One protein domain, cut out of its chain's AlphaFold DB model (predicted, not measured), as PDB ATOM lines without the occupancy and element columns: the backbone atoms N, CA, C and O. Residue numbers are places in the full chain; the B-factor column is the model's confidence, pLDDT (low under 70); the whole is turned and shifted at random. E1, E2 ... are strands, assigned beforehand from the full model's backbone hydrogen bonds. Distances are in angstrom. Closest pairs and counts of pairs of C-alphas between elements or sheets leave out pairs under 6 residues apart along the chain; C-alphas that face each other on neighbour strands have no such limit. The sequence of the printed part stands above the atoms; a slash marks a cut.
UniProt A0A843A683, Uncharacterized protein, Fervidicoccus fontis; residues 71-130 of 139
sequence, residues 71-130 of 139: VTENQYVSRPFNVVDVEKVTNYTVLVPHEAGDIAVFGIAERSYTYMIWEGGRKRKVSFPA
ATOM      1  N   VAL A  71     140.929 177.070 205.805       88.56
ATOM      2  CA  VAL A  71     141.840 176.119 205.161       88.56
ATOM      3  C   VAL A  71     141.012 175.171 204.306       88.56
ATOM      4  O   VAL A  71     140.146 174.464 204.815       88.56
ATOM      5  N   THR A  72     141.279 175.152 203.004       90.25
ATOM      6  CA  THR A  72     140.592 174.276 202.046       90.25
ATOM      7  C   THR A  72     141.590 173.473 201.234       90.25
ATOM      8  O   THR A  72     142.692 173.945 200.954       90.25
ATOM      9  N   GLU A  73     141.186 172.281 200.816       94.38
ATOM     10  CA  GLU A  73     141.998 171.397 199.983       94.38
ATOM     11  C   GLU A  73     141.612 171.494 198.504       94.38
ATOM     12  O   GLU A  73     140.480 171.850 198.171       94.38
ATOM     13  N   ASN A  74     142.550 171.151 197.617       94.00
ATOM     14  CA  ASN A  74     142.342 171.027 196.167       94.00
ATOM     15  C   ASN A  74     141.690 172.258 195.517       94.00
ATOM     16  O   ASN A  74     140.763 172.156 194.708       94.00
ATOM     17  N   GLN A  75     142.183 173.444 195.863       93.81
ATOM     18  CA  GLN A  75     141.575 174.704 195.460       93.81
ATOM     19  C   GLN A  75     142.384 175.404 194.366       93.81
ATOM     20  O   GLN A  75     143.612 175.498 194.427       93.81
ATOM     21  N   TYR A  76     141.678 175.990 193.395       92.19
ATOM     22  CA  TYR A  76     142.300 176.860 192.399       92.19
ATOM     23  C   TYR A  76     142.902 178.107 193.035       92.19
ATOM     24  O   TYR A  76     142.245 178.811 193.808       92.19
ATOM     25  N   VAL A  77     144.141 178.400 192.655       86.94
ATOM     26  CA  VAL A  77     144.892 179.548 193.153       86.94
ATOM     27  C   VAL A  77     144.517 180.803 192.374       86.94
ATOM     28  O   VAL A  77     144.570 180.840 191.146       86.94
ATOM     29  N   SER A  78     144.156 181.858 193.101       84.44
ATOM     30  CA  SER A  78     143.668 183.119 192.515       84.44
ATOM     31  C   SER A  78     144.687 184.261 192.548       84.44
ATOM     32  O   SER A  78     144.422 185.346 192.030       84.44
ATOM     33  N   ARG A  79     145.843 184.048 193.187       79.25
ATOM     34  CA  ARG A  79     146.882 185.065 193.381       79.25
ATOM     35  C   ARG A  79     148.257 184.517 193.002       79.25
ATOM     36  O   ARG A  79     148.480 183.323 193.171       79.25
ATOM     37  N   PRO A  80     149.176 185.367 192.513       81.31
ATOM     38  CA  PRO A  80     150.557 184.958 192.307       81.31
ATOM     39  C   PRO A  80     151.199 184.473 193.603       81.31
ATOM     40  O   PRO A  80     150.925 185.017 194.674       81.31
ATOM     41  N   PHE A  81     152.069 183.477 193.491       75.62
ATOM     42  CA  PHE A  81     152.776 182.881 194.617       75.62
ATOM     43  C   PHE A  81     154.209 182.522 194.227       75.62
ATOM     44  O   PHE A  81     154.512 182.309 193.055       75.62
ATOM     45  N   ASN A  82     155.092 182.460 195.222       79.94
ATOM     46  CA  ASN A  82     156.447 181.961 195.034       79.94
ATOM     47  C   ASN A  82     156.446 180.437 195.187       79.94
ATOM     48  O   ASN A  82     156.067 179.926 196.241       79.94
ATOM     49  N   VAL A  83     156.868 179.716 194.148       81.12
ATOM     50  CA  VAL A  83     156.836 178.245 194.098       81.12
ATOM     51  C   VAL A  83     157.642 177.623 195.243       81.12
ATOM     52  O   VAL A  83     157.263 176.578 195.770       81.12
ATOM     53  N   VAL A  84     158.737 178.260 195.677       81.50
ATOM     54  CA  VAL A  84     159.590 177.687 196.733       81.50
ATOM     55  C   VAL A  84     158.995 177.828 198.132       81.50
ATOM     56  O   VAL A  84     159.324 177.015 198.996       81.50
ATOM     57  N   ASP A  85     158.109 178.806 198.337       80.25
ATOM     58  CA  ASP A  85     157.555 179.165 199.646       80.25
ATOM     59  C   ASP A  85     156.242 178.430 199.969       80.25
ATOM     60  O   ASP A  85     155.787 178.478 201.110       80.25
ATOM     61  N   VAL A  86     155.627 177.747 198.999       82.62
ATOM     62  CA  VAL A  86     154.301 177.108 199.133       82.62
ATOM     63  C   VAL A  86     154.379 175.584 199.157       82.62
ATOM     64  O   VAL A  86     155.258 175.021 198.515       82.62
ATOM     65  N   GLU A  87     153.485 174.904 199.883       87.31
ATOM     66  CA  GLU A  87     153.514 173.441 200.080       87.31
ATOM     67  C   GLU A  87     153.551 172.670 198.752       87.31
ATOM     68  O   GLU A  87     154.600 172.161 198.350       87.31
ATOM     69  N   LYS A  88     152.412 172.587 198.058       92.38
ATOM     70  CA  LYS A  88     152.309 171.915 196.764       92.38
ATOM     71  C   LYS A  88     151.195 172.523 195.928       92.38
ATOM     72  O   LYS A  88     150.038 172.591 196.347       92.38
ATOM     73  N   VAL A  89     151.556 172.922 194.716       91.56
ATOM     74  CA  VAL A  89     150.626 173.395 193.692       91.56
ATOM     75  C   VAL A  89     150.909 172.609 192.422       91.56
ATOM     76  O   VAL A  89     152.062 172.465 192.025       91.56
ATOM     77  N   THR A  90     149.867 172.082 191.790       94.62
ATOM     78  CA  THR A  90     149.960 171.397 190.494       94.62
ATOM     79  C   THR A  90     149.393 172.280 189.387       94.62
ATOM     80  O   THR A  90     148.592 173.175 189.656       94.62
ATOM     81  N   ASN A  91     149.807 172.049 188.138       92.94
ATOM     82  CA  ASN A  91     149.305 172.764 186.954       92.94
ATOM     83  C   ASN A  91     149.426 174.299 187.036       92.94
ATOM     84  O   ASN A  91     148.543 175.023 186.572       92.94
ATOM     85  N   TYR A  92     150.496 174.800 187.653       89.38
ATOM     86  CA  TYR A  92     150.786 176.231 187.692       89.38
ATOM     87  C   TYR A  92     151.597 176.673 186.472       89.38
ATOM     88  O   TYR A  92     152.318 175.885 185.858       89.38
ATOM     89  N   THR A  93     151.529 177.966 186.169       87.94
ATOM     90  CA  THR A  93     152.328 178.611 185.126       87.94
ATOM     91  C   THR A  93     153.309 179.576 185.772       87.94
ATOM     92  O   THR A  93     152.902 180.476 186.507       87.94
ATOM     93  N   VAL A  94     154.603 179.425 185.483       82.12
ATOM     94  CA  VAL A  94     155.630 180.378 185.924       82.12
ATOM     95  C   VAL A  94     155.511 181.662 185.103       82.12
ATOM     96  O   VAL A  94     155.608 181.631 183.879       82.12
ATOM     97  N   LEU A  95     155.296 182.795 185.778       76.00
ATOM     98  CA  LEU A  95     155.321 184.122 185.155       76.00
ATOM     99  C   LEU A  95     156.726 184.712 185.129       76.00
ATOM    100  O   LEU A  95     157.076 185.420 184.187       76.00
ATOM    101  N   VAL A  96     157.490 184.497 186.201       75.44
ATOM    102  CA  VAL A  96     158.785 185.149 186.402       75.44
ATOM    103  C   VAL A  96     159.763 184.146 186.998       75.44
ATOM    104  O   VAL A  96     159.594 183.783 188.164       75.44
ATOM    105  N   PRO A  97     160.789 183.724 186.244       71.50
ATOM    106  CA  PRO A  97     161.888 182.975 186.823       71.50
ATOM    107  C   PRO A  97     162.735 183.897 187.710       71.50
ATOM    108  O   PRO A  97     163.009 185.042 187.334       71.50
ATOM    109  N   HIS A  98     163.136 183.433 188.893       70.75
ATOM    110  CA  HIS A  98     163.918 184.252 189.822       70.75
ATOM    111  C   HIS A  98     164.784 183.401 190.761       70.75
ATOM    112  O   HIS A  98     164.348 182.377 191.273       70.75
ATOM    113  N   GLU A  99     166.008 183.860 191.057       64.50
ATOM    114  CA  GLU A  99     166.983 183.110 191.875       64.50
ATOM    115  C   GLU A  99     166.480 182.787 193.289       64.50
ATOM    116  O   GLU A  99     166.805 181.746 193.851       64.50
ATOM    117  N   ALA A 100     165.660 183.667 193.867       61.62
ATOM    118  CA  ALA A 100     165.043 183.450 195.178       61.62
ATOM    119  C   ALA A 100     163.737 182.626 195.135       61.62
ATOM    120  O   ALA A 100     163.017 182.570 196.132       61.62
ATOM    121  N   GLY A 101     163.417 182.036 193.984       69.69
ATOM    122  CA  GLY A 101     162.211 181.259 193.739       69.69
ATOM    123  C   GLY A 101     161.308 181.887 192.680       69.69
ATOM    124  O   GLY A 101     161.075 183.099 192.675       69.69
ATOM    125  N   ASP A 102     160.810 181.035 191.788       76.25
ATOM    126  CA  ASP A 102     159.974 181.424 190.659       76.25
ATOM    127  C   ASP A 102     158.594 181.901 191.114       76.25
ATOM    128  O   ASP A 102     157.939 181.284 191.958       76.25
ATOM    129  N   ILE A 103     158.114 182.979 190.498       79.00
ATOM    130  CA  ILE A 103     156.757 183.474 190.717       79.00
ATOM    131  C   ILE A 103     155.825 182.817 189.713       79.00
ATOM    132  O   ILE A 103     155.942 183.032 188.502       79.00
ATOM    133  N   ALA A 104     154.869 182.055 190.227       80.50
ATOM    134  CA  ALA A 104     153.857 181.361 189.454       80.50
ATOM    135  C   ALA A 104     152.450 181.917 189.705       80.50
ATOM    136  O   ALA A 104     152.178 182.600 190.694       80.50
ATOM    137  N   VAL A 105     151.553 181.620 188.770       83.31
ATOM    138  CA  VAL A 105     150.110 181.871 188.847       83.31
ATOM    139  C   VAL A 105     149.345 180.649 188.369       83.31
ATOM    140  O   VAL A 105     149.910 179.760 187.730       83.31
ATOM    141  N   PHE A 106     148.038 180.655 188.630       85.56
ATOM    142  CA  PHE A 106     147.144 179.540 188.331       85.56
ATOM    143  C   PHE A 106     147.569 178.252 189.053       85.56
ATOM    144  O   PHE A 106     148.465 178.248 189.897       85.56
ATOM    145  N   GLY A 107     146.873 177.164 188.752       91.00
ATOM    146  CA  GLY A 107     147.112 175.862 189.353       91.00
ATOM    147  C   GLY A 107     146.170 175.528 190.501       91.00
ATOM    148  O   GLY A 107     145.324 176.326 190.916       91.00
ATOM    149  N   ILE A 108     146.319 174.295 190.970       94.44
ATOM    150  CA  ILE A 108     145.504 173.671 192.006       94.44
ATOM    151  C   ILE A 108     146.420 173.413 193.195       94.44
ATOM    152  O   ILE A 108     147.346 172.602 193.111       94.44
ATOM    153  N   ALA A 109     146.190 174.143 194.282       92.75
ATOM    154  CA  ALA A 109     146.905 173.933 195.529       92.75
ATOM    155  C   ALA A 109     146.300 172.735 196.263       92.75
ATOM    156  O   ALA A 109     145.080 172.668 196.421       92.75
ATOM    157  N   GLU A 110     147.150 171.816 196.726       93.75
ATOM    158  CA  GLU A 110     146.711 170.685 197.557       93.75
ATOM    159  C   GLU A 110     146.064 171.208 198.844       93.75
ATOM    160  O   GLU A 110     144.994 170.747 199.230       93.75
ATOM    161  N   ARG A 111     146.643 172.272 199.410       92.81
ATOM    162  CA  ARG A 111     146.124 173.021 200.553       92.81
ATOM    163  C   ARG A 111     146.206 174.522 200.289       92.81
ATOM    164  O   ARG A 111     147.215 175.023 199.791       92.81
ATOM    165  N   SER A 112     145.159 175.260 200.638       89.38
ATOM    166  CA  SER A 112     145.066 176.706 200.419       89.38
ATOM    167  C   SER A 112     144.407 177.431 201.581       89.38
ATOM    168  O   SER A 112     143.459 176.925 202.179       89.38
ATOM    169  N   TYR A 113     144.846 178.661 201.816       87.69
ATOM    170  CA  TYR A 113     144.126 179.645 202.607       87.69
ATOM    171  C   TYR A 113     143.112 180.360 201.719       87.69
ATOM    172  O   TYR A 113     143.481 180.996 200.725       87.69
ATOM    173  N   THR A 114     141.837 180.283 202.082       87.88
ATOM    174  CA  THR A 114     140.768 181.004 201.399       87.88
ATOM    175  C   THR A 114     140.154 182.059 202.293       87.88
ATOM    176  O   THR A 114     139.948 181.848 203.481       87.88
ATOM    177  N   TYR A 115     139.903 183.227 201.716       85.81
ATOM    178  CA  TYR A 115     139.395 184.377 202.447       85.81
ATOM    179  C   TYR A 115     138.625 185.316 201.523       85.81
ATOM    180  O   TYR A 115     138.793 185.310 200.300       85.81
ATOM    181  N   MET A 116     137.756 186.133 202.112       84.62
ATOM    182  CA  MET A 116     136.969 187.117 201.375       84.62
ATOM    183  C   MET A 116     137.662 188.476 201.401       84.62
ATOM    184  O   MET A 116     137.997 188.991 202.465       84.62
ATOM    185  N   ILE A 117     137.813 189.096 200.232       78.19
ATOM    186  CA  ILE A 117     138.255 190.489 200.112       78.19
ATOM    187  C   ILE A 117     137.168 191.344 199.473       78.19
ATOM    188  O   ILE A 117     136.303 190.842 198.756       78.19
ATOM    189  N   TRP A 118     137.255 192.652 199.693       75.06
ATOM    190  CA  TRP A 118     136.538 193.642 198.901       75.06
ATOM    191  C   TRP A 118     137.454 194.143 197.788       75.06
ATOM    192  O   TRP A 118     138.516 194.690 198.062       75.06
ATOM    193  N   GLU A 119     137.047 193.962 196.536       70.44
ATOM    194  CA  GLU A 119     137.794 194.409 195.358       70.44
ATOM    195  C   GLU A 119     136.801 195.049 194.380       70.44
ATOM    196  O   GLU A 119     135.804 194.427 194.001       70.44
ATOM    197  N   GLY A 120     137.009 196.323 194.030       73.25
ATOM    198  CA  GLY A 120     136.107 197.060 193.133       73.25
ATOM    199  C   GLY A 120     134.658 197.150 193.636       73.25
ATOM    200  O   GLY A 120     133.723 197.031 192.848       73.25
ATOM    201  N   GLY A 121     134.456 197.281 194.953       80.06
ATOM    202  CA  GLY A 121     133.123 197.364 195.566       80.06
ATOM    203  C   GLY A 121     132.355 196.039 195.632       80.06
ATOM    204  O   GLY A 121     131.182 196.035 195.998       80.06
ATOM    205  N   ARG A 122     132.985 194.902 195.305       82.12
ATOM    206  CA  ARG A 122     132.373 193.568 195.400       82.12
ATOM    207  C   ARG A 122     133.177 192.662 196.321       82.12
ATOM    208  O   ARG A 122     134.406 192.713 196.335       82.12
ATOM    209  N   LYS A 123     132.479 191.797 197.062       86.19
ATOM    210  CA  LYS A 123     133.118 190.707 197.805       86.19
ATOM    211  C   LYS A 123     133.584 189.630 196.827       86.19
ATOM    212  O   LYS A 123     132.796 189.154 196.012       86.19
ATOM    213  N   ARG A 124     134.848 189.230 196.925       84.00
ATOM    214  CA  ARG A 124     135.444 188.147 196.137       84.00
ATOM    215  C   ARG A 124     136.124 187.143 197.050       84.00
ATOM    216  O   ARG A 124     136.851 187.538 197.959       84.00
ATOM    217  N   LYS A 125     135.901 185.856 196.774       86.19
ATOM    218  CA  LYS A 125     136.664 184.773 197.392       86.19
ATOM    219  C   LYS A 125     138.030 184.710 196.728       86.19
ATOM    220  O   LYS A 125     138.129 184.648 195.505       86.19
ATOM    221  N   VAL A 126     139.063 184.742 197.550       85.81
ATOM    222  CA  VAL A 126     140.457 184.620 197.152       85.81
ATOM    223  C   VAL A 126     141.001 183.349 197.776       85.81
ATOM    224  O   VAL A 126     140.648 182.990 198.893       85.81
ATOM    225  N   SER A 127     141.832 182.665 197.009       86.69
ATOM    226  CA  SER A 127     142.603 181.495 197.401       86.69
ATOM    227  C   SER A 127     144.084 181.774 197.190       86.69
ATOM    228  O   SER A 127     144.483 182.222 196.102       86.69
ATOM    229  N   PHE A 128     144.868 181.499 198.227       85.50
ATOM    230  CA  PHE A 128     146.323 181.543 198.244       85.50
ATOM    231  C   PHE A 128     146.857 180.175 198.705       85.50
ATOM    232  O   PHE A 128     146.297 179.616 199.647       85.50
ATOM    233  N   PRO A 129     147.903 179.603 198.082       86.81
ATOM    234  CA  PRO A 129     148.422 178.302 198.498       86.81
ATOM    235  C   PRO A 129     148.943 178.337 199.937       86.81
ATOM    236  O   PRO A 129     149.472 179.356 200.385       86.81
ATOM    237  N   ALA A 130     148.836 177.223 200.657       86.81
ATOM    238  CA  ALA A 130     149.447 177.110 201.974       86.81
ATOM    239  C   ALA A 130     150.973 177.277 201.873       86.81
ATOM    240  O   ALA A 130     151.605 176.783 200.935       86.81
TER     241      ALA A 130
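AT A GLANCE: This is residues 71 to 130 of the 139 residues of an uncharacterized protein of Fervidicoccus fontis (UniProt A0A843A683). Two hairpins reach toward opposite ends of an only just elongated shape: a long twisted one of E4 and E5, with E1 beside E4's bend, and a small one of E2 and E3. The unnamed residues 77 to 92 loop between. The printed part has 60 residues, five named strands, E1 to E5, and no named helix: all strand, compact, radius of gyration of the C-alphas 11.8 A, spans 36 by 24 by 16 A.

HOW THE PARTS SIT: Start at E4, residues 108 to 119, the inner strand of a strongly twisted antiparallel sheet; it bends by 111 degrees at residue 111. E5, residues 122 to 129, forms a hairpin with it: N 115 and O 126 are 2.9 A apart. On E4's other side look for E1, residues 71 to 76, with N 72 and O 112 at 2.9 A. Apart from E5 stand E2, residues 93 to 96, and E3, residues 103 to 105, an antiparallel hairpin: N 95 and O 103 are 2.8 A apart. Residues 81 to 82 pair with 103 to 104, and 89 to 90 with 108 to 109.

IN THESE COORDINATES: Find C-alpha 71 at (141.840, 176.119, 205.161), where E1 begins its 12.8 A. E2 covers 9.3 A, E3 7.1 A, E4 and E5 22.4 A each; E5 ends at C-alpha 129, (148.422, 178.302, 198.498).

THE WHOLE: The C-alphas farthest apart, of Glu 99 and Gly 121, are 36.9 A apart. The printed part has no cut; E1 to E2 is a long link; residues 99 to 101 are under pLDDT 70.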